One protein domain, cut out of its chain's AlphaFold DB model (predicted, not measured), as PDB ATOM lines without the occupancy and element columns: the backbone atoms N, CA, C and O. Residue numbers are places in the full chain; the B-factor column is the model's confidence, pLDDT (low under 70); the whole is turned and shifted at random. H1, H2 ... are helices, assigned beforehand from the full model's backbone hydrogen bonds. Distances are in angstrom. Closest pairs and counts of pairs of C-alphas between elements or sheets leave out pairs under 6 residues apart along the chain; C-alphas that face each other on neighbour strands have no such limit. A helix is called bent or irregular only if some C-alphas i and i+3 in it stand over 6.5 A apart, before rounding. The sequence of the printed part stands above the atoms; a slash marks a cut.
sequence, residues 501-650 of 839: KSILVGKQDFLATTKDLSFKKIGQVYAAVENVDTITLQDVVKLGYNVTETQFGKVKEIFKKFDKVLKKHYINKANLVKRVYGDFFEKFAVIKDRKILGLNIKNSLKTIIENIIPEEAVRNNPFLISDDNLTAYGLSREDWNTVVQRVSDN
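What this domain is: This is residues 501 to 650 of the 839 residues of an uncharacterized protein of Helobdella robusta (UniProt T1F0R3). Two groups of helices sit side by side: the long helix H5 with the shorter H1 to H4, and H11 with H7 to H10, with H6 bridging the two groups at one edge. H3 lies in the middle, between H5 and H11 and across both. The printed part has 150 residues with eleven named helices, H1 to H11 in order along the chain, and no named strand; its class is all helix. It is compact, with a radius of gyration of the C-alphas of 15.8 A and spans of 43 by 30 by 29 A.

How they stand to each other: H5, residues 549 to 568, only just touches H3, residues 519 to 528, with 3 pairs of C-alphas within 8 A, through its residues 555 to 559 alone; the closest C-alphas are those of Tyr 526 and Phe 559, 6.6 A. Their lines are only just about perpendicular, at 70.1 degrees. With residues 561 to 565 alone H5 touches H1, residues 501 to 504, closest at the C-alphas of Ile 503 and Phe 562, 6.6 A. H2, residues 508 to 513, is near H5, and H4, residues 537 to 542, is close to H5 but not clearly touching, with the C-alphas of Leu 537 and Phe 552 closest at 6.4 A. H11, residues 637 to 650, is apart from H5 and close to H3 but not clearly touching, at 6.7 A between the C-alphas of Gln 524 and Asn 641. H6, residues 573 to 581, touches residues 644 to 648 of H11, closest at the C-alphas of Tyr 581 and Ser 648, 5.4 A. H7, residues 584 to 593, touches residues 644 to 650 of H11 at a steep tilt of 64 degrees, the same way, closest at the C-alphas of Phe 588 and Val 647, 5.7 A. H8, residues 603 to 610, is near H7 and H11. H9, residues 616 to 620, touches H6, closest at the C-alphas of Lys 578 and Asn 620, 4.9 A. H10, residues 627 to 632, and H11 only just touch, with 3 pairs of C-alphas within 8 A, and only at the corner; the closest are those of Leu 630 and Arg 637, 7.0 A. The helix packing is mostly crossed, with no shallow tilt among 4 touching pairs. Every O i to N i+4 pair is within hydrogen-bond range in H2, H3, H4, H6, H7, H8, H10 and H11; H5 has 14 of 16, H9 has 0 of 1 but 2 of 2 O i to N i+3 pairs, and H1 is too short for an i+4 pair.

Where its parts are: C-alpha 501 of H1 is at (13.528, -24.319, 20.206). H5 is 28.8 A long, from C-alpha 549 at (15.481, -45.571, 21.224); it is neither bent nor irregular, but only just: C-alphas 550 and 553 are 6.0 A apart. H11, 20.1 A, ends at C-alpha 650, (-3.610, -18.667, 15.487). H3 and H7 are each 14.3 A long.

The domain as a whole: The two C-alphas farthest apart are those of Asp 509 and Asn 611, 45.7 A. The printed part has no cut, and no link is long. The mean pLDDT of the printed part is 80.6; residues under 70 are 502, 505 to 508, 568 to 571, 594 to 603 and 617.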
ATOM      1  N   LYS A 501      12.106 -24.352  20.555       77.56
ATOM      2  CA  LYS A 501      13.528 -24.319  20.206       77.56
ATOM      3  C   LYS A 501      14.205 -23.057  20.732       77.56
ATOM      4  O   LYS A 501      15.325 -23.135  21.240       77.56
ATOM      5  N   SER A 502      13.501 -21.922  20.701       69.94
ATOM      6  CA  SER A 502      13.992 -20.638  21.220       69.94
ATOM      7  C   SER A 502      14.300 -20.667  22.720       69.94
ATOM      8  O   SER A 502      15.104 -19.878  23.193       69.94
ATOM      9  N   ILE A 503      13.758 -21.618  23.488       74.25
ATOM     10  CA  ILE A 503      14.108 -21.788  24.910       74.25
ATOM     11  C   ILE A 503      15.587 -22.188  25.071       74.25
ATOM     12  O   ILE A 503      16.192 -21.957  26.114       74.25
ATOM     13  N   LEU A 504      16.219 -22.762  24.046       71.12
ATOM     14  CA  LEU A 504      17.567 -23.327  24.135       71.12
ATOM     15  C   LEU A 504      18.683 -22.401  23.619       71.12
ATOM     16  O   LEU A 504      19.759 -22.907  23.289       71.12
ATOM     17  N   VAL A 505      18.461 -21.076  23.556       58.19
ATOM     18  CA  VAL A 505      19.420 -20.096  22.993       58.19
ATOM     19  C   VAL A 505      20.855 -20.318  23.498       58.19
ATOM     20  O   VAL A 505      21.105 -20.394  24.704       58.19
ATOM     21  N   GLY A 506      21.811 -20.363  22.559       52.53
ATOM     22  CA  GLY A 506      23.245 -20.221  22.845       52.53
ATOM     23  C   GLY A 506      24.103 -21.490  22.802       52.53
ATOM     24  O   GLY A 506      25.183 -21.489  23.385       52.53
ATOM     25  N   LYS A 507      23.670 -22.581  22.148       56.44
ATOM     26  CA  LYS A 507      24.501 -23.790  21.961       56.44
ATOM     27  C   LYS A 507      24.385 -24.360  20.549       56.44
ATOM     28  O   LYS A 507      23.678 -25.348  20.349       56.44
ATOM     29  N   GLN A 508      25.068 -23.740  19.586       60.59
ATOM     30  CA  GLN A 508      25.063 -24.185  18.186       60.59
ATOM     31  C   GLN A 508      25.405 -25.679  18.052       60.59
ATOM     32  O   GLN A 508      24.670 -26.397  17.380       60.59
ATOM     33  N   ASP A 509      26.384 -26.181  18.810       70.69
ATOM     34  CA  ASP A 509      26.768 -27.602  18.797       70.69
ATOM     35  C   ASP A 509      25.639 -28.542  19.241       70.69
ATOM     36  O   ASP A 509      25.432 -29.607  18.664       70.69
ATOM     37  N   PHE A 510      24.856 -28.148  20.250       74.69
ATOM     38  CA  PHE A 510      23.733 -28.963  20.718       74.69
ATOM     39  C   PHE A 510      22.559 -28.948  19.735       74.69
ATOM     40  O   PHE A 510      21.883 -29.959  19.547       74.69
ATOM     41  N   LEU A 511      22.308 -27.805  19.099       71.44
ATOM     42  CA  LEU A 511      21.287 -27.702  18.059       71.44
ATOM     43  C   LEU A 511      21.695 -28.488  16.804       71.44
ATOM     44  O   LEU A 511      20.835 -29.070  16.150       71.44
ATOM     45  N   ALA A 512      22.994 -28.579  16.505       71.50
ATOM     46  CA  ALA A 512      23.513 -29.385  15.404       71.50
ATOM     47  C   ALA A 512      23.310 -30.894  15.633       71.50
ATOM     48  O   ALA A 512      22.918 -31.605  14.707       71.50
ATOM     49  N   THR A 513      23.504 -31.386  16.863       75.06
ATOM     50  CA  THR A 513      23.327 -32.814  17.204       75.06
ATOM     51  C   THR A 513      21.865 -33.244  17.361       75.06
ATOM     52  O   THR A 513      21.577 -34.445  17.391       75.06
ATOM     53  N   THR A 514      20.941 -32.282  17.428       78.44
ATOM     54  CA  THR A 514      19.489 -32.495  17.575       78.44
ATOM     55  C   THR A 514      18.680 -31.990  16.376       78.44
ATOM     56  O   THR A 514      17.457 -31.883  16.455       78.44
ATOM     57  N   LYS A 515      19.345 -31.695  15.250       74.31
ATOM     58  CA  LYS A 515      18.730 -31.122  14.040       74.31
ATOM     59  C   LYS A 515      17.657 -32.004  13.392       74.31
ATOM     60  O   LYS A 515      16.822 -31.494  12.658       74.31
ATOM     61  N   ASP A 516      17.714 -33.310  13.638       76.69
ATOM     62  CA  ASP A 516      16.803 -34.333  13.119       76.69
ATOM     63  C   ASP A 516      15.510 -34.467  13.941       76.69
ATOM     64  O   ASP A 516      14.606 -35.203  13.556       76.69
ATOM     65  N   LEU A 517      15.405 -33.759  15.069       81.00
ATOM     66  CA  LEU A 517      14.265 -33.845  15.974       81.00
ATOM     67  C   LEU A 517      13.303 -32.667  15.804       81.00
ATOM     68  O   LEU A 517      13.705 -31.515  15.645       81.00
ATOM     69  N   SER A 518      12.002 -32.942  15.940       83.31
ATOM     70  CA  SER A 518      10.980 -31.894  15.926       83.31
ATOM     71  C   SER A 518      10.839 -31.247  17.305       83.31
ATOM     72  O   SER A 518      10.147 -31.768  18.183       83.31
ATOM     73  N   PHE A 519      11.436 -30.066  17.498       82.62
ATOM     74  CA  PHE A 519      11.310 -29.295  18.747       82.62
ATOM     75  C   PHE A 519       9.861 -28.957  19.100       82.62
ATOM     76  O   PHE A 519       9.504 -28.898  20.276       82.62
ATOM     77  N   LYS A 520       9.007 -28.809  18.087       83.31
ATOM     78  CA  LYS A 520       7.564 -28.636  18.249       83.31
ATOM     79  C   LYS A 520       6.909 -29.858  18.898       83.31
ATOM     80  O   LYS A 520       6.222 -29.704  19.903       83.31
ATOM     81  N   LYS A 521       7.132 -31.063  18.357       87.06
ATOM     82  CA  LYS A 521       6.584 -32.316  18.913       87.06
ATOM     83  C   LYS A 521       7.138 -32.593  20.307       87.06
ATOM     84  O   LYS A 521       6.379 -32.894  21.221       87.06
ATOM     85  N   ILE A 522       8.440 -32.387  20.497       89.50
ATOM     86  CA  ILE A 522       9.090 -32.472  21.810       89.50
ATOM     87  C   ILE A 522       8.415 -31.510  22.793       89.50
ATOM     88  O   ILE A 522       8.045 -31.913  23.887       89.50
ATOM     89  N   GLY A 523       8.186 -30.259  22.406       87.94
ATOM     90  CA  GLY A 523       7.490 -29.279  23.232       87.94
ATOM     91  C   GLY A 523       6.065 -29.678  23.633       87.94
ATOM     92  O   GLY A 523       5.676 -29.459  24.777       87.94
ATOM     93  N   GLN A 524       5.306 -30.304  22.730       90.56
ATOM     94  CA  GLN A 524       3.961 -30.828  23.012       90.56
ATOM     95  C   GLN A 524       3.998 -31.954  24.051       90.56
ATOM     96  O   GLN A 524       3.269 -31.903  25.040       90.56
ATOM     97  N   VAL A 525       4.900 -32.925  23.872       92.81
ATOM     98  CA  VAL A 525       5.117 -34.005  24.847       92.81
ATOM     99  C   VAL A 525       5.564 -33.417  26.182       92.81
ATOM    100  O   VAL A 525       5.010 -33.743  27.228       92.81
ATOM    101  N   TYR A 526       6.515 -32.480  26.159       93.69
ATOM    102  CA  TYR A 526       6.964 -31.791  27.359       93.69
ATOM    103  C   TYR A 526       5.795 -31.101  28.060       93.69
ATOM    104  O   TYR A 526       5.664 -31.264  29.264       93.69
ATOM    105  N   ALA A 527       4.914 -30.389  27.353       91.44
ATOM    106  CA  ALA A 527       3.751 -29.728  27.944       91.44
ATOM    107  C   ALA A 527       2.773 -30.694  28.642       91.44
ATOM    108  O   ALA A 527       2.120 -30.283  29.602       91.44
ATOM    109  N   ALA A 528       2.694 -31.952  28.200       90.06
ATOM    110  CA  ALA A 528       1.823 -32.983  28.770       90.06
ATOM    111  C   ALA A 528       2.421 -33.707  29.993       90.06
ATOM    112  O   ALA A 528       1.690 -34.257  30.807       90.06
ATOM    113  N   VAL A 529       3.748 -33.724  30.129       90.38
ATOM    114  CA  VAL A 529       4.448 -34.535  31.141       90.38
ATOM    115  C   VAL A 529       4.566 -33.787  32.467       90.38
ATOM    116  O   VAL A 529       5.055 -32.662  32.499       90.38
ATOM    117  N   GLU A 530       4.225 -34.409  33.593       83.62
ATOM    118  CA  GLU A 530       4.445 -33.791  34.911       83.62
ATOM    119  C   GLU A 530       5.911 -33.868  35.352       83.62
ATOM    120  O   GLU A 530       6.493 -32.858  35.752       83.62
ATOM    121  N   ASN A 531       6.532 -35.045  35.213       84.50
ATOM    122  CA  ASN A 531       7.916 -35.290  35.604       84.50
ATOM    123  C   ASN A 531       8.746 -35.868  34.449       84.50
ATOM    124  O   ASN A 531       8.517 -36.973  33.965       84.50
ATOM    125  N   VAL A 532       9.748 -35.101  34.023       86.81
ATOM    126  CA  VAL A 532      10.656 -35.453  32.927       86.81
ATOM    127  C   VAL A 532      11.570 -36.625  33.282       86.81
ATOM    128  O   VAL A 532      11.977 -37.372  32.396       86.81
ATOM    129  N   ASP A 533      11.934 -36.784  34.554       84.00
ATOM    130  CA  ASP A 533      12.929 -37.783  34.951       84.00
ATOM    131  C   ASP A 533      12.373 -39.212  34.877       84.00
ATOM    132  O   ASP A 533      13.121 -40.147  34.582       84.00
ATOM    133  N   THR A 534      11.062 -39.372  35.066       88.31
ATOM    134  CA  THR A 534      10.370 -40.669  35.058       88.31
ATOM    135  C   THR A 534       9.840 -41.070  33.685       88.31
ATOM    136  O   THR A 534       9.321 -42.170  33.548       88.31
ATOM    137  N   ILE A 535       9.969 -40.214  32.666       92.19
ATOM    138  CA  ILE A 535       9.397 -40.491  31.348       92.19
ATOM    139  C   ILE A 535      10.099 -41.673  30.663       92.19
ATOM    140  O   ILE A 535      11.335 -41.765  30.651       92.19
ATOM    141  N   THR A 536       9.320 -42.567  30.065       94.06
ATOM    142  CA  THR A 536       9.781 -43.714  29.273       94.06
ATOM    143  C   THR A 536       9.607 -43.466  27.772       94.06
ATOM    144  O   THR A 536       8.962 -42.503  27.354       94.06
ATOM    145  N   LEU A 537      10.211 -44.321  26.939       93.62
ATOM    146  CA  LEU A 537      10.023 -44.262  25.487       93.62
ATOM    147  C   LEU A 537       8.543 -44.464  25.129       93.62
ATOM    148  O   LEU A 537       8.002 -43.727  24.308       93.62
ATOM    149  N   GLN A 538       7.882 -45.413  25.799       92.69
ATOM    150  CA  GLN A 538       6.460 -45.686  25.602       92.69
ATOM    151  C   GLN A 538       5.591 -44.476  25.952       92.69
ATOM    152  O   GLN A 538       4.656 -44.189  25.213       92.69
ATOM    153  N   ASP A 539       5.932 -43.711  26.995       92.31
ATOM    154  CA  ASP A 539       5.201 -42.481  27.334       92.31
ATOM    155  C   ASP A 539       5.312 -41.425  26.225       92.31
ATOM    156  O   ASP A 539       4.326 -40.777  25.882       92.31
ATOM    157  N   VAL A 540       6.497 -41.258  25.625       92.31
ATOM    158  CA  VAL A 540       6.706 -40.306  24.517       92.31
ATOM    159  C   VAL A 540       5.912 -40.718  23.276       92.31
ATOM    160  O   VAL A 540       5.257 -39.871  22.662       92.31
ATOM    161  N   VAL A 541       5.922 -42.012  22.943       90.88
ATOM    162  CA  VAL A 541       5.146 -42.567  21.823       90.88
ATOM    163  C   VAL A 541       3.647 -42.414  22.081       90.88
ATOM    164  O   VAL A 541       2.928 -41.913  21.216       90.88
ATOM    165  N   LYS A 542       3.182 -42.749  23.292       90.31
ATOM    166  CA  LYS A 542       1.785 -42.592  23.722       90.31
ATOM    167  C   LYS A 542       1.323 -41.138  23.641       90.31
ATOM    168  O   LYS A 542       0.200 -40.874  23.234       90.31
ATOM    169  N   LEU A 543       2.209 -40.185  23.934       90.75
ATOM    170  CA  LEU A 543       1.952 -38.749  23.806       90.75
ATOM    171  C   LEU A 543       2.055 -38.218  22.362       90.75
ATOM    172  O   LEU A 543       2.007 -37.005  22.151       90.75
ATOM    173  N   GLY A 544       2.130 -39.093  21.354       85.31
ATOM    174  CA  GLY A 544       2.006 -38.727  19.942       85.31
ATOM    175  C   GLY A 544       3.303 -38.248  19.289       85.31
ATOM    176  O   GLY A 544       3.250 -37.470  18.328       85.31
ATOM    177  N   TYR A 545       4.463 -38.675  19.803       91.12
ATOM    178  CA  TYR A 545       5.754 -38.468  19.147       91.12
ATOM    179  C   TYR A 545       6.501 -39.790  18.960       91.12
ATOM    180  O   TYR A 545       7.072 -40.340  19.898       91.12
ATOM    181  N   ASN A 546       6.503 -40.297  17.727       89.88
ATOM    182  CA  ASN A 546       7.204 -41.528  17.387       89.88
ATOM    183  C   ASN A 546       8.714 -41.259  17.256       89.88
ATOM    184  O   ASN A 546       9.133 -40.508  16.376       89.88
ATOM    185  N   VAL A 547       9.514 -41.838  18.152       89.88
ATOM    186  CA  VAL A 547      10.975 -41.686  18.190       89.88
ATOM    187  C   VAL A 547      11.643 -43.036  18.379       89.88
ATOM    188  O   VAL A 547      11.107 -43.917  19.049       89.88
ATOM    189  N   THR A 548      12.841 -43.194  17.823       90.88
ATOM    190  CA  THR A 548      13.662 -44.383  18.070       90.88
ATOM    191  C   THR A 548      14.279 -44.344  19.469       90.88
ATOM    192  O   THR A 548      14.404 -43.288  20.095       90.88
ATOM    193  N   GLU A 549      14.759 -45.488  19.949       87.75
ATOM    194  CA  GLU A 549      15.481 -45.571  21.224       87.75
ATOM    195  C   GLU A 549      16.749 -44.696  21.237       87.75
ATOM    196  O   GLU A 549      17.040 -44.008  22.218       87.75
ATOM    197  N   THR A 550      17.441 -44.606  20.097       84.94
ATOM    198  CA  THR A 550      18.601 -43.721  19.910       84.94
ATOM    199  C   THR A 550      18.232 -42.234  19.960       84.94
ATOM    200  O   THR A 550      18.998 -41.419  20.478       84.94
ATOM    201  N   GLN A 551      17.045 -41.855  19.476       89.56
ATOM    202  CA  GLN A 551      16.536 -40.481  19.541       89.56
ATOM    203  C   GLN A 551      15.994 -40.127  20.929       89.56
ATOM    204  O   GLN A 551      16.124 -38.985  21.372       89.56
ATOM    205  N   PHE A 552      15.428 -41.094  21.648       93.69
ATOM    206  CA  PHE A 552      14.835 -40.883  22.965       93.69
ATOM    207  C   PHE A 552      15.830 -40.332  23.995       93.69
ATOM    208  O   PHE A 552      15.488 -39.428  24.764       93.69
ATOM    209  N   GLY A 553      17.090 -40.785  23.958       90.06
ATOM    210  CA  GLY A 553      18.162 -40.223  24.788       90.06
ATOM    211  C   GLY A 553      18.343 -38.713  24.575       90.06
ATOM    212  O   GLY A 553      18.395 -37.946  25.542       90.06
ATOM    213  N   LYS A 554      18.331 -38.268  23.312       90.19
ATOM    214  CA  LYS A 554      18.399 -36.844  22.947       90.19
ATOM    215  C   LYS A 554      17.148 -36.081  23.397       90.19
ATOM    216  O   LYS A 554      17.262 -34.972  23.913       90.19
ATOM    217  N   VAL A 555      15.958 -36.675  23.259       92.12
ATOM    218  CA  VAL A 555      14.687 -36.079  23.717       92.12
ATOM    219  C   VAL A 555      14.704 -35.826  25.228       92.12
ATOM    220  O   VAL A 555      14.383 -34.718  25.663       92.12
ATOM    221  N   LYS A 556      15.161 -36.795  26.038       91.94
ATOM    222  CA  LYS A 556      15.339 -36.593  27.488       91.94
ATOM    223  C   LYS A 556      16.317 -35.465  27.797       91.94
ATOM    224  O   LYS A 556      16.077 -34.678  28.714       91.94
ATOM    225  N   GLU A 557      17.418 -35.373  27.053       90.00
ATOM    226  CA  GLU A 557      18.380 -34.287  27.233       90.00
ATOM    227  C   GLU A 557      17.747 -32.919  26.935       90.00
ATOM    228  O   GLU A 557      17.937 -31.971  27.703       90.00
ATOM    229  N   ILE A 558      16.942 -32.822  25.871       91.31
ATOM    230  CA  ILE A 558      16.194 -31.608  25.529       91.31
ATOM    231  C   ILE A 558      15.214 -31.245  26.648       91.31
ATOM    232  O   ILE A 558      15.226 -30.098  27.099       91.31
ATOM    233  N   PHE A 559      14.432 -32.197  27.165       93.56
ATOM    234  CA  PHE A 559      13.519 -31.924  28.276       93.56
ATOM    235  C   PHE A 559      14.245 -31.420  29.520       93.56
ATOM    236  O   PHE A 559      13.833 -30.419  30.101       93.56
ATOM    237  N   LYS A 560      15.366 -32.048  29.902       90.62
ATOM    238  CA  LYS A 560      16.197 -31.585  31.024       90.62
ATOM    239  C   LYS A 560      16.719 -30.168  30.795       90.62
ATOM    240  O   LYS A 560      16.844 -29.395  31.747       90.62
ATOM    241  N   LYS A 561      17.016 -29.798  29.546       88.12
ATOM    242  CA  LYS A 561      17.420 -28.431  29.196       88.12
ATOM    243  C   LYS A 561      16.260 -27.448  29.241       88.12
ATOM    244  O   LYS A 561      16.467 -26.379  29.807       88.12
ATOM    245  N   PHE A 562      15.070 -27.795  28.750       87.88
ATOM    246  CA  PHE A 562      13.868 -26.980  28.963       87.88
ATOM    247  C   PHE A 562      13.643 -26.741  30.449       87.88
ATOM    248  O   PHE A 562      13.590 -25.594  30.872       87.88
ATOM    249  N   ASP A 563      13.637 -27.800  31.256       86.75
ATOM    250  CA  ASP A 563      13.499 -27.726  32.707       86.75
ATOM    251  C   ASP A 563      14.534 -26.795  33.337       86.75
ATOM    252  O   ASP A 563      14.200 -25.923  34.137       86.75
ATOM    253  N   LYS A 564      15.805 -26.955  32.953       82.88
ATOM    254  CA  LYS A 564      16.903 -26.125  33.441       82.88
ATOM    255  C   LYS A 564      16.713 -24.660  33.064       82.88
ATOM    256  O   LYS A 564      16.969 -23.800  33.901       82.88
ATOM    257  N   VAL A 565      16.295 -24.369  31.834       75.94
ATOM    258  CA  VAL A 565      16.061 -22.999  31.367       75.94
ATOM    259  C   VAL A 565      14.837 -22.413  32.065       75.94
ATOM    260  O   VAL A 565      14.955 -21.372  32.696       75.94
ATOM    261  N   LEU A 566      13.691 -23.090  32.057       73.25
ATOM    262  CA  LEU A 566      12.483 -22.610  32.729       73.25
ATOM    263  C   LEU A 566      12.734 -22.364  34.225       73.25
ATOM    264  O   LEU A 566      12.401 -21.290  34.721       73.25
ATOM    265  N   LYS A 567      13.430 -23.277  34.922       75.81
ATOM    266  CA  LYS A 567      13.861 -23.082  36.322       75.81
ATOM    267  C   LYS A 567      14.835 -21.908  36.466       75.81
ATOM    268  O   LYS A 567      14.671 -21.111  37.383       75.81
ATOM    269  N   LYS A 568      15.812 -21.762  35.558       65.75
ATOM    270  CA  LYS A 568      16.751 -20.621  35.529       65.75
ATOM    271  C   LYS A 568      16.014 -19.286  35.384       65.75
ATOM    272  O   LYS A 568      16.438 -18.311  35.993       65.75
ATOM    273  N   HIS A 569      14.935 -19.253  34.606       55.88
ATOM    274  CA  HIS A 569      14.131 -18.058  34.343       55.88
ATOM    275  C   HIS A 569      12.914 -17.914  35.272       55.88
ATOM    276  O   HIS A 569      12.094 -17.029  35.053       55.88
ATOM    277  N   TYR A 570      12.786 -18.758  36.306       58.69
ATOM    278  CA  TYR A 570      11.631 -18.794  37.218       58.69
ATOM    279  C   TYR A 570      10.274 -18.911  36.502       58.69
ATOM    280  O   TYR A 570       9.234 -18.501  37.018       58.69
ATOM    281  N   ILE A 571      10.268 -19.497  35.306       68.31
ATOM    282  CA  ILE A 571       9.057 -19.730  34.533       68.31
ATOM    283  C   ILE A 571       8.451 -21.039  35.023       68.31
ATOM    284  O   ILE A 571       9.011 -22.120  34.838       68.31
ATOM    285  N   ASN A 572       7.279 -20.951  35.647       79.06
ATOM    286  CA  ASN A 572       6.502 -22.138  35.969       79.06
ATOM    287  C   ASN A 572       5.945 -22.743  34.670       79.06
ATOM    288  O   ASN A 572       5.226 -22.078  33.922       79.06
ATOM    289  N   LYS A 573       6.271 -24.014  34.422       83.94
ATOM    290  CA  LYS A 573       5.834 -24.767  33.242       83.94
ATOM    291  C   LYS A 573       4.314 -24.770  33.075       83.94
ATOM    292  O   LYS A 573       3.840 -24.462  31.989       83.94
ATOM    293  N   ALA A 574       3.556 -25.065  34.131       83.88
ATOM    294  CA  ALA A 574       2.095 -25.094  34.077       83.88
ATOM    295  C   ALA A 574       1.515 -23.715  33.724       83.88
ATOM    296  O   ALA A 574       0.618 -23.625  32.893       83.88
ATOM    297  N   ASN A 575       2.083 -22.629  34.261       77.56
ATOM    298  CA  ASN A 575       1.672 -21.268  33.900       77.56
ATOM    299  C   ASN A 575       2.011 -20.921  32.444       77.56
ATOM    300  O   ASN A 575       1.199 -20.294  31.766       77.56
ATOM    301  N   LEU A 576       3.188 -21.326  31.952       80.38
ATOM    302  CA  LEU A 576       3.567 -21.144  30.550       80.38
ATOM    303  C   LEU A 576       2.600 -21.893  29.625       80.38
ATOM    304  O   LEU A 576       2.084 -21.302  28.678       80.38
ATOM    305  N   VAL A 577       2.328 -23.165  29.931       84.69
ATOM    306  CA  VAL A 577       1.421 -24.017  29.157       84.69
ATOM    307  C   VAL A 577       0.001 -23.465  29.193       84.69
ATOM    308  O   VAL A 577      -0.589 -23.283  28.134       84.69
ATOM    309  N   LYS A 578      -0.520 -23.090  30.365       83.94
ATOM    310  CA  LYS A 578      -1.838 -22.457  30.495       83.94
ATOM    311  C   LYS A 578      -1.942 -21.168  29.694       83.94
ATOM    312  O   LYS A 578      -2.905 -20.975  28.962       83.94
ATOM    313  N   ARG A 579      -0.937 -20.296  29.777       78.88
ATOM    314  CA  ARG A 579      -0.925 -19.030  29.031       78.88
ATOM    315  C   ARG A 579      -0.976 -19.259  27.518       78.88
ATOM    316  O   ARG A 579      -1.704 -18.562  26.817       78.88
ATOM    317  N   VAL A 580      -0.191 -20.212  27.017       78.75
ATOM    318  CA  VAL A 580      -0.045 -20.448  25.574       78.75
ATOM    319  C   VAL A 580      -1.184 -21.312  25.031       78.75
ATOM    320  O   VAL A 580      -1.819 -20.925  24.054       78.75
ATOM    321  N   TYR A 581      -1.500 -22.424  25.691       86.62
ATOM    322  CA  TYR A 581      -2.403 -23.470  25.197       86.62
ATOM    323  C   TYR A 581      -3.748 -23.552  25.922       86.62
ATOM    324  O   TYR A 581      -4.688 -24.110  25.369       86.62
ATOM    325  N   GLY A 582      -3.869 -22.986  27.126       87.06
ATOM    326  CA  GLY A 582      -5.120 -22.986  27.892       87.06
ATOM    327  C   GLY A 582      -6.271 -22.270  27.181       87.06
ATOM    328  O   GLY A 582      -6.067 -21.594  26.168       87.06
ATOM    329  N   ASP A 583      -7.481 -22.446  27.710       88.00
ATOM    330  CA  ASP A 583      -8.749 -21.965  27.142       88.00
ATOM    331  C   ASP A 583      -8.918 -22.374  25.662       88.00
ATOM    332  O   ASP A 583      -9.405 -21.619  24.818       88.00
ATOM    333  N   PHE A 584      -8.482 -23.598  25.334       89.44
ATOM    334  CA  PHE A 584      -8.422 -24.126  23.969       89.44
ATOM    335  C   PHE A 584      -9.746 -23.989  23.206       89.44
ATOM    336  O   PHE A 584      -9.731 -23.552  22.061       89.44
ATOM    337  N   PHE A 585     -10.888 -24.306  23.822       87.44
ATOM    338  CA  PHE A 585     -12.192 -24.226  23.150       87.44
ATOM    339  C   PHE A 585     -12.599 -22.785  22.812       87.44
ATOM    340  O   PHE A 585     -13.122 -22.534  21.727       87.44
ATOM    341  N   GLU A 586     -12.289 -21.817  23.682       86.06
ATOM    342  CA  GLU A 586     -12.517 -20.395  23.393       86.06
ATOM    343  C   GLU A 586     -11.647 -19.932  22.220       86.06
ATOM    344  O   GLU A 586     -12.099 -19.207  21.332       86.06
ATOM    345  N   LYS A 587     -10.391 -20.385  22.190       85.50
ATOM    346  CA  LYS A 587      -9.456 -20.130  21.091       85.50
ATOM    347  C   LYS A 587      -9.908 -20.798  19.791       85.50
ATOM    348  O   LYS A 587      -9.820 -20.186  18.730       85.50
ATOM    349  N   PHE A 588     -10.417 -22.023  19.863       85.00
ATOM    350  CA  PHE A 588     -10.919 -22.771  18.716       85.00
ATOM    351  C   PHE A 588     -12.128 -22.074  18.084       85.00
ATOM    352  O   PHE A 588     -12.136 -21.876  16.870       85.00
ATOM    353  N   ALA A 589     -13.084 -21.607  18.898       81.69
ATOM    354  CA  ALA A 589     -14.231 -20.830  18.428       81.69
ATOM    355  C   ALA A 589     -13.799 -19.565  17.666       81.69
ATOM    356  O   ALA A 589     -14.254 -19.323  16.553       81.69
ATOM    357  N   VAL A 590     -12.827 -18.814  18.201       78.31
ATOM    358  CA  VAL A 590     -12.287 -17.605  17.549       78.31
ATOM    359  C   VAL A 590     -11.713 -17.900  16.161       78.31
ATOM    360  O   VAL A 590     -11.905 -17.123  15.229       78.31
ATOM    361  N   ILE A 591     -10.969 -18.996  16.009       75.38
ATOM    362  CA  ILE A 591     -10.287 -19.330  14.746       75.38
ATOM    363  C   ILE A 591     -11.277 -19.922  13.745       75.38
ATOM    364  O   ILE A 591     -11.140 -19.688  12.543       75.38
ATOM    365  N   LYS A 592     -12.295 -20.644  14.233       75.62
ATOM    366  CA  LYS A 592     -13.432 -21.100  13.433       75.62
ATOM    367  C   LYS A 592     -14.191 -19.920  12.839       75.62
ATOM    368  O   LYS A 592     -14.358 -19.885  11.623       75.62
ATOM    369  N   ASP A 593     -14.569 -18.947  13.665       72.94
ATOM    370  CA  ASP A 593     -15.296 -17.747  13.229       72.94
ATOM    371  C   ASP A 593     -14.528 -16.973  12.150       72.94
ATOM    372  O   ASP A 593     -15.120 -16.396  11.243       72.94
ATOM    373  N   ARG A 594     -13.194 -17.001  12.219       66.00
ATOM    374  CA  ARG A 594     -12.295 -16.347  11.259       66.00
ATOM    375  C   ARG A 594     -11.962 -17.191  10.034       66.00
ATOM    376  O   ARG A 594     -11.177 -16.753   9.205       66.00
ATOM    377  N   LYS A 595     -12.469 -18.423   9.953       66.69
ATOM    378  CA  LYS A 595     -12.157 -19.402   8.897       66.69
ATOM    379  C   LYS A 595     -10.660 -19.723   8.726       66.69
ATOM    380  O   LYS A 595     -10.289 -20.380   7.760       66.69
ATOM    381  N   ILE A 596      -9.824 -19.416   9.724       62.78
ATOM    382  CA  ILE A 596      -8.369 -19.686   9.720       62.78
ATOM    383  C   ILE A 596      -8.050 -21.185   9.921       62.78
ATOM    384  O   ILE A 596      -6.917 -21.649   9.801       62.78
ATOM    385  N   LEU A 597      -9.073 -22.006  10.189       57.03
ATOM    386  CA  LEU A 597      -8.939 -23.458  10.344       57.03
ATOM    387  C   LEU A 597      -8.730 -24.220   9.015       57.03
ATOM    388  O   LEU A 597      -8.566 -25.443   9.048       57.03
ATOM    389  N   GLY A 598      -8.789 -23.563   7.852       49.03
ATOM    390  CA  GLY A 598      -8.490 -24.168   6.546       49.03
ATOM    391  C   GLY A 598      -6.990 -24.102   6.288       49.03
ATOM    392  O   GLY A 598      -6.437 -23.034   6.106       49.03
ATOM    393  N   LEU A 599      -6.229 -25.179   6.452       41.22
ATOM    394  CA  LEU A 599      -5.824 -25.998   5.301       41.22
ATOM    395  C   LEU A 599      -5.364 -27.409   5.693       41.22
ATOM    396  O   LEU A 599      -5.174 -28.265   4.838       41.22
ATOM    397  N   ASN A 600      -5.156 -27.665   6.986       46.41
ATOM    398  CA  ASN A 600      -4.493 -28.890   7.437       46.41
ATOM    399  C   ASN A 600      -5.204 -29.600   8.595       46.41
ATOM    400  O   ASN A 600      -4.724 -30.636   9.056       46.41
ATOM    401  N   ILE A 601      -6.313 -29.054   9.102       58.00
ATOM    402  CA  ILE A 601      -7.214 -29.779  10.003       58.00
ATOM    403  C   ILE A 601      -8.346 -30.296   9.121       58.00
ATOM    404  O   ILE A 601      -9.086 -29.497   8.546       58.00
ATOM    405  N   LYS A 602      -8.445 -31.623   8.972       62.16
ATOM    406  CA  LYS A 602      -9.513 -32.261   8.189       62.16
ATOM    407  C   LYS A 602     -10.868 -31.729   8.680       62.16
ATOM    408  O   LYS A 602     -11.069 -31.606   9.885       62.16
ATOM    409  N   ASN A 603     -11.799 -31.417   7.778       67.50
ATOM    410  CA  ASN A 603     -13.124 -30.910   8.172       67.50
ATOM    411  C   ASN A 603     -13.870 -31.881   9.109       67.50
ATOM    412  O   ASN A 603     -14.584 -31.435  10.006       67.50
ATOM    413  N   SER A 604     -13.628 -33.189   8.971       70.88
ATOM    414  CA  SER A 604     -14.096 -34.202   9.921       70.88
ATOM    415  C   SER A 604     -13.601 -33.937  11.348       70.88
ATOM    416  O   SER A 604     -14.404 -33.916  12.273       70.88
ATOM    417  N   LEU A 605     -12.314 -33.621  11.527       70.94
ATOM    418  CA  LEU A 605     -11.725 -33.298  12.834       70.94
ATOM    419  C   LEU A 605     -12.339 -32.034  13.454       70.94
ATOM    420  O   LEU A 605     -12.494 -31.978  14.667       70.94
ATOM    421  N   LYS A 606     -12.717 -31.029  12.650       74.25
ATOM    422  CA  LYS A 606     -13.365 -29.804  13.166       74.25
ATOM    423  C   LYS A 606     -14.700 -30.126  13.834       74.25
ATOM    424  O   LYS A 606     -14.919 -29.736  14.973       74.25
ATOM    425  N   THR A 607     -15.537 -30.891  13.135       76.56
ATOM    426  CA  THR A 607     -16.858 -31.320  13.622       76.56
ATOM    427  C   THR A 607     -16.731 -32.169  14.883       76.56
ATOM    428  O   THR A 607     -17.490 -32.000  15.828       76.56
ATOM    429  N   ILE A 608     -15.727 -33.048  14.923       79.19
ATOM    430  CA  ILE A 608     -15.441 -33.871  16.097       79.19
ATOM    431  C   ILE A 608     -15.079 -32.997  17.309       79.19
ATOM    432  O   ILE A 608     -15.637 -33.198  18.382       79.19
ATOM    433  N   ILE A 609     -14.197 -32.005  17.145       81.31
ATOM    434  CA  ILE A 609     -13.735 -31.136  18.242       81.31
ATOM    435  C   ILE A 609     -14.867 -30.303  18.847       81.31
ATOM    436  O   ILE A 609     -14.868 -30.067  20.053       81.31
ATOM    437  N   GLU A 610     -15.832 -29.877  18.034       79.06
ATOM    438  CA  GLU A 610     -17.012 -29.129  18.496       79.06
ATOM    439  C   GLU A 610     -17.896 -29.939  19.441       79.06
ATOM    440  O   GLU A 610     -18.555 -29.368  20.307       79.06
ATOM    441  N   ASN A 611     -17.872 -31.261  19.291       78.94
ATOM    442  CA  ASN A 611     -18.659 -32.182  20.096       78.94
ATOM    443  C   ASN A 611     -17.915 -32.658  21.353       78.94
ATOM    444  O   ASN A 611     -18.506 -33.366  22.166       78.94
ATOM    445  N   ILE A 612     -16.642 -32.281  21.537       81.50
ATOM    446  CA  ILE A 612     -15.890 -32.636  22.743       81.50
ATOM    447  C   ILE A 612     -16.414 -31.813  23.916       81.50
ATOM    448  O   ILE A 612     -16.333 -30.583  23.924       81.50
ATOM    449  N   ILE A 613     -16.899 -32.505  24.945       71.75
ATOM    450  CA  ILE A 613     -17.320 -31.878  26.197       71.75
ATOM    451  C   ILE A 613     -16.079 -31.310  26.916       71.75
ATOM    452  O   ILE A 613     -15.140 -32.063  27.185       71.75
ATOM    453  N   PRO A 614     -16.037 -30.003  27.243       70.50
ATOM    454  CA  PRO A 614     -14.874 -29.399  27.881       70.50
ATOM    455  C   PRO A 614     -14.624 -29.956  29.285       70.50
ATOM    456  O   PRO A 614     -15.397 -29.708  30.208       70.50
ATOM    457  N   GLU A 615     -13.504 -30.649  29.472       74.00
ATOM    458  CA  GLU A 615     -13.027 -31.025  30.803       74.00
ATOM    459  C   GLU A 615     -12.278 -29.865  31.470       74.00
ATOM    460  O   GLU A 615     -11.551 -29.102  30.826       74.00
ATOM    461  N   GLU A 616     -12.381 -29.757  32.794       74.19
ATOM    462  CA  GLU A 616     -11.708 -28.694  33.548       74.19
ATOM    463  C   GLU A 616     -10.172 -28.775  33.438       74.19
ATOM    464  O   GLU A 616      -9.488 -27.749  33.369       74.19
ATOM    465  N   ALA A 617      -9.622 -29.989  33.303       69.00
ATOM    466  CA  ALA A 617      -8.201 -30.216  33.036       69.00
ATOM    467  C   ALA A 617      -7.755 -29.621  31.683       69.00
ATOM    468  O   ALA A 617      -6.701 -28.979  31.601       69.00
ATOM    469  N   VAL A 618      -8.594 -29.738  30.647       80.25
ATOM    470  CA  VAL A 618      -8.335 -29.238  29.283       80.25
ATOM    471  C   VAL A 618      -8.337 -27.709  29.233       80.25
ATOM    472  O   VAL A 618      -7.613 -27.115  28.431       80.25
ATOM    473  N   ARG A 619      -9.073 -27.048  30.136       83.44
ATOM    474  CA  ARG A 619      -9.072 -25.583  30.249       83.44
ATOM    475  C   ARG A 619      -7.690 -25.029  30.594       83.44
ATOM    476  O   ARG A 619      -7.280 -24.011  30.043       83.44
ATOM    477  N   ASN A 620      -6.957 -25.691  31.487       86.31
ATOM    478  CA  ASN A 620      -5.620 -25.245  31.883       86.31
ATOM    479  C   ASN A 620      -4.525 -25.831  30.991       86.31
ATOM    480  O   ASN A 620      -3.548 -25.146  30.700       86.31
ATOM    481  N   ASN A 621      -4.667 -27.086  30.569       91.00
ATOM    482  CA  ASN A 621      -3.701 -27.746  29.709       91.00
ATOM    483  C   ASN A 621      -4.416 -28.742  28.785       91.00
ATOM    484  O   ASN A 621      -4.691 -29.871  29.195       91.00
ATOM    485  N   PRO A 622      -4.682 -28.372  27.524       90.94
ATOM    486  CA  PRO A 622      -5.387 -29.255  26.601       90.94
ATOM    487  C   PRO A 622      -4.611 -30.524  26.238       90.94
ATOM    488  O   PRO A 622      -5.209 -31.472  25.741       90.94
ATOM    489  N   PHE A 623      -3.305 -30.598  26.510       92.38
ATOM    490  CA  PHE A 623      -2.535 -31.821  26.284       92.38
ATOM    491  C   PHE A 623      -2.828 -32.927  27.314       92.38
ATOM    492  O   PHE A 623      -2.426 -34.065  27.084       92.38
ATOM    493  N   LEU A 624      -3.545 -32.624  28.407       89.31
ATOM    494  CA  LEU A 624      -3.905 -33.583  29.464       89.31
ATOM    495  C   LEU A 624      -5.221 -34.337  29.221       89.31
ATOM    496  O   LEU A 624      -5.590 -35.153  30.060       89.31
ATOM    497  N   ILE A 625      -5.932 -34.086  28.114       88.00
ATOM    498  CA  ILE A 625      -7.130 -34.872  27.765       88.00
ATOM    499  C   ILE A 625      -6.782 -36.369  27.757       88.00
ATOM    500  O   ILE A 625      -5.692 -36.723  27.305       88.00
ATOM    501  N   SER A 626      -7.654 -37.248  28.253       86.88
ATOM    502  CA  SER A 626      -7.384 -38.695  28.297       86.88
ATOM    503  C   SER A 626      -7.415 -39.335  26.899       86.88
ATOM    504  O   SER A 626      -8.076 -38.833  25.989       86.88
ATOM    505  N   ASP A 627      -6.685 -40.442  26.706       85.62
ATOM    506  CA  ASP A 627      -6.744 -41.201  25.443       85.62
ATOM    507  C   ASP A 627      -8.121 -41.849  25.234       85.62
ATOM    508  O   ASP A 627      -8.580 -41.924  24.097       85.62
ATOM    509  N   ASP A 628      -8.806 -42.252  26.308       84.94
ATOM    510  CA  ASP A 628     -10.160 -42.820  26.234       84.94
ATOM    511  C   ASP A 628     -11.151 -41.809  25.652       84.94
ATOM    512  O   ASP A 628     -11.924 -42.140  24.754       84.94
ATOM    513  N   ASN A 629     -11.062 -40.545  26.081       83.62
ATOM    514  CA  ASN A 629     -11.869 -39.472  25.513       83.62
ATOM    515  C   ASN A 629     -11.538 -39.254  24.042       83.62
ATOM    516  O   ASN A 629     -12.441 -39.224  23.212       83.62
ATOM    517  N   LEU A 630     -10.255 -39.128  23.691       86.62
ATOM    518  CA  LEU A 630      -9.863 -38.960  22.290       86.62
ATOM    519  C   LEU A 630     -10.373 -40.116  21.418       86.62
ATOM    520  O   LEU A 630     -10.918 -39.874  20.343       86.62
ATOM    521  N   THR A 631     -10.279 -41.351  21.915       85.75
ATOM    522  CA  THR A 631     -10.746 -42.560  21.227       85.75
ATOM    523  C   THR A 631     -12.264 -42.569  21.058       85.75
ATOM    524  O   THR A 631     -12.741 -42.887  19.971       85.75
ATOM    525  N   ALA A 632     -13.026 -42.144  22.073       84.12
ATOM    526  CA  ALA A 632     -14.485 -42.012  21.993       84.12
ATOM    527  C   ALA A 632     -14.932 -41.048  20.878       84.12
ATOM    528  O   ALA A 632     -15.994 -41.226  20.283       84.12
ATOM    529  N   TYR A 633     -14.096 -40.061  20.560       81.12
ATOM    530  CA  TYR A 633     -14.312 -39.103  19.477       81.12
ATOM    531  C   TYR A 633     -13.620 -39.499  18.156       81.12
ATOM    532  O   TYR A 633     -13.703 -38.758  17.178       81.12
ATOM    533  N   GLY A 634     -12.935 -40.647  18.094       83.00
ATOM    534  CA  GLY A 634     -12.199 -41.091  16.904       83.00
ATOM    535  C   GLY A 634     -10.976 -40.224  16.569       83.00
ATOM    536  O   GLY A 634     -10.617 -40.085  15.400       83.00
ATOM    537  N   LEU A 635     -10.352 -39.608  17.577       84.25
ATOM    538  CA  LEU A 635      -9.166 -38.764  17.439       84.25
ATOM    539  C   LEU A 635      -7.903 -39.496  17.884       84.25
ATOM    540  O   LEU A 635      -7.845 -40.064  18.970       84.25
ATOM    541  N   SER A 636      -6.843 -39.397  17.083       87.25
ATOM    542  CA  SER A 636      -5.509 -39.787  17.537       87.25
ATOM    543  C   SER A 636      -4.906 -38.706  18.446       87.25
ATOM    544  O   SER A 636      -5.162 -37.506  18.277       87.25
ATOM    545  N   ARG A 637      -4.038 -39.109  19.383       88.88
ATOM    546  CA  ARG A 637      -3.252 -38.175  20.214       88.88
ATOM    547  C   ARG A 637      -2.436 -37.198  19.370       88.88
ATOM    548  O   ARG A 637      -2.330 -36.016  19.693       88.88
ATOM    549  N   GLU A 638      -1.854 -37.693  18.286       84.44
ATOM    550  CA  GLU A 638      -1.060 -36.892  17.364       84.44
ATOM    551  C   GLU A 638      -1.896 -35.800  16.675       84.44
ATOM    552  O   GLU A 638      -1.463 -34.639  16.620       84.44
ATOM    553  N   ASP A 639      -3.089 -36.148  16.182       82.75
ATOM    554  CA  ASP A 639      -4.009 -35.190  15.570       82.75
ATOM    555  C   ASP A 639      -4.439 -34.140  16.591       82.75
ATOM    556  O   ASP A 639      -4.351 -32.940  16.315       82.75
ATOM    557  N   TRP A 640      -4.815 -34.567  17.800       88.75
ATOM    558  CA  TRP A 640      -5.196 -33.662  18.881       88.75
ATOM    559  C   TRP A 640      -4.087 -32.661  19.214       88.75
ATOM    560  O   TRP A 640      -4.304 -31.450  19.143       88.75
ATOM    561  N   ASN A 641      -2.868 -33.136  19.489       86.69
ATOM    562  CA  ASN A 641      -1.729 -32.274  19.817       86.69
ATOM    563  C   ASN A 641      -1.417 -31.283  18.685       86.69
ATOM    564  O   ASN A 641      -1.054 -30.123  18.920       86.69
ATOM    565  N   THR A 642      -1.577 -31.730  17.439       80.69
ATOM    566  CA  THR A 642      -1.412 -30.885  16.256       80.69
ATOM    567  C   THR A 642      -2.474 -29.791  16.200       80.69
ATOM    568  O   THR A 642      -2.138 -28.637  15.916       80.69
ATOM    569  N   VAL A 643      -3.734 -30.117  16.498       83.75
ATOM    570  CA  VAL A 643      -4.821 -29.135  16.536       83.75
ATOM    571  C   VAL A 643      -4.644 -28.156  17.694       83.75
ATOM    572  O   VAL A 643      -4.703 -26.951  17.459       83.75
ATOM    573  N   VAL A 644      -4.334 -28.628  18.903       87.62
ATOM    574  CA  VAL A 644      -4.054 -27.790  20.083       87.62
ATOM    575  C   VAL A 644      -3.009 -26.725  19.783       87.62
ATOM    576  O   VAL A 644      -3.226 -25.536  20.037       87.62
ATOM    577  N   GLN A 645      -1.888 -27.135  19.193       83.25
ATOM    578  CA  GLN A 645      -0.834 -26.205  18.814       83.25
ATOM    579  C   GLN A 645      -1.315 -25.207  17.761       83.25
ATOM    580  O   GLN A 645      -1.070 -24.014  17.888       83.25
ATOM    581  N   ARG A 646      -2.008 -25.675  16.718       76.31
ATOM    582  CA  ARG A 646      -2.485 -24.803  15.635       76.31
ATOM    583  C   ARG A 646      -3.492 -23.779  16.119       76.31
ATOM    584  O   ARG A 646      -3.414 -22.627  15.705       76.31
ATOM    585  N   VAL A 647      -4.410 -24.198  16.980       81.75
ATOM    586  CA  VAL A 647      -5.370 -23.302  17.607       81.75
ATOM    587  C   VAL A 647      -4.613 -22.253  18.409       81.75
ATOM    588  O   VAL A 647      -4.764 -21.063  18.182       81.75
ATOM    589  N   SER A 648      -3.692 -22.675  19.265       81.75
ATOM    590  CA  SER A 648      -2.934 -21.749  20.110       81.75
ATOM    591  C   SER A 648      -2.092 -20.748  19.311       81.75
ATOM    592  O   SER A 648      -2.096 -19.563  19.638       81.75
ATOM    593  N   ASP A 649      -1.450 -21.192  18.226       75.06
ATOM    594  CA  ASP A 649      -0.645 -20.342  17.343       75.06
ATOM    595  C   ASP A 649      -1.481 -19.266  16.619       75.06
ATOM    596  O   ASP A 649      -0.960 -18.195  16.329       75.06
ATOM    597  N   ASN A 650      -2.759 -19.538  16.315       72.56
ATOM    598  CA  ASN A 650      -3.610 -18.667  15.487       72.56
ATOM    599  C   ASN A 650      -4.720 -17.943  16.273       72.56
ATOM    600  O   ASN A 650      -5.466 -17.146  15.708       72.56
TER     601      ASN A 650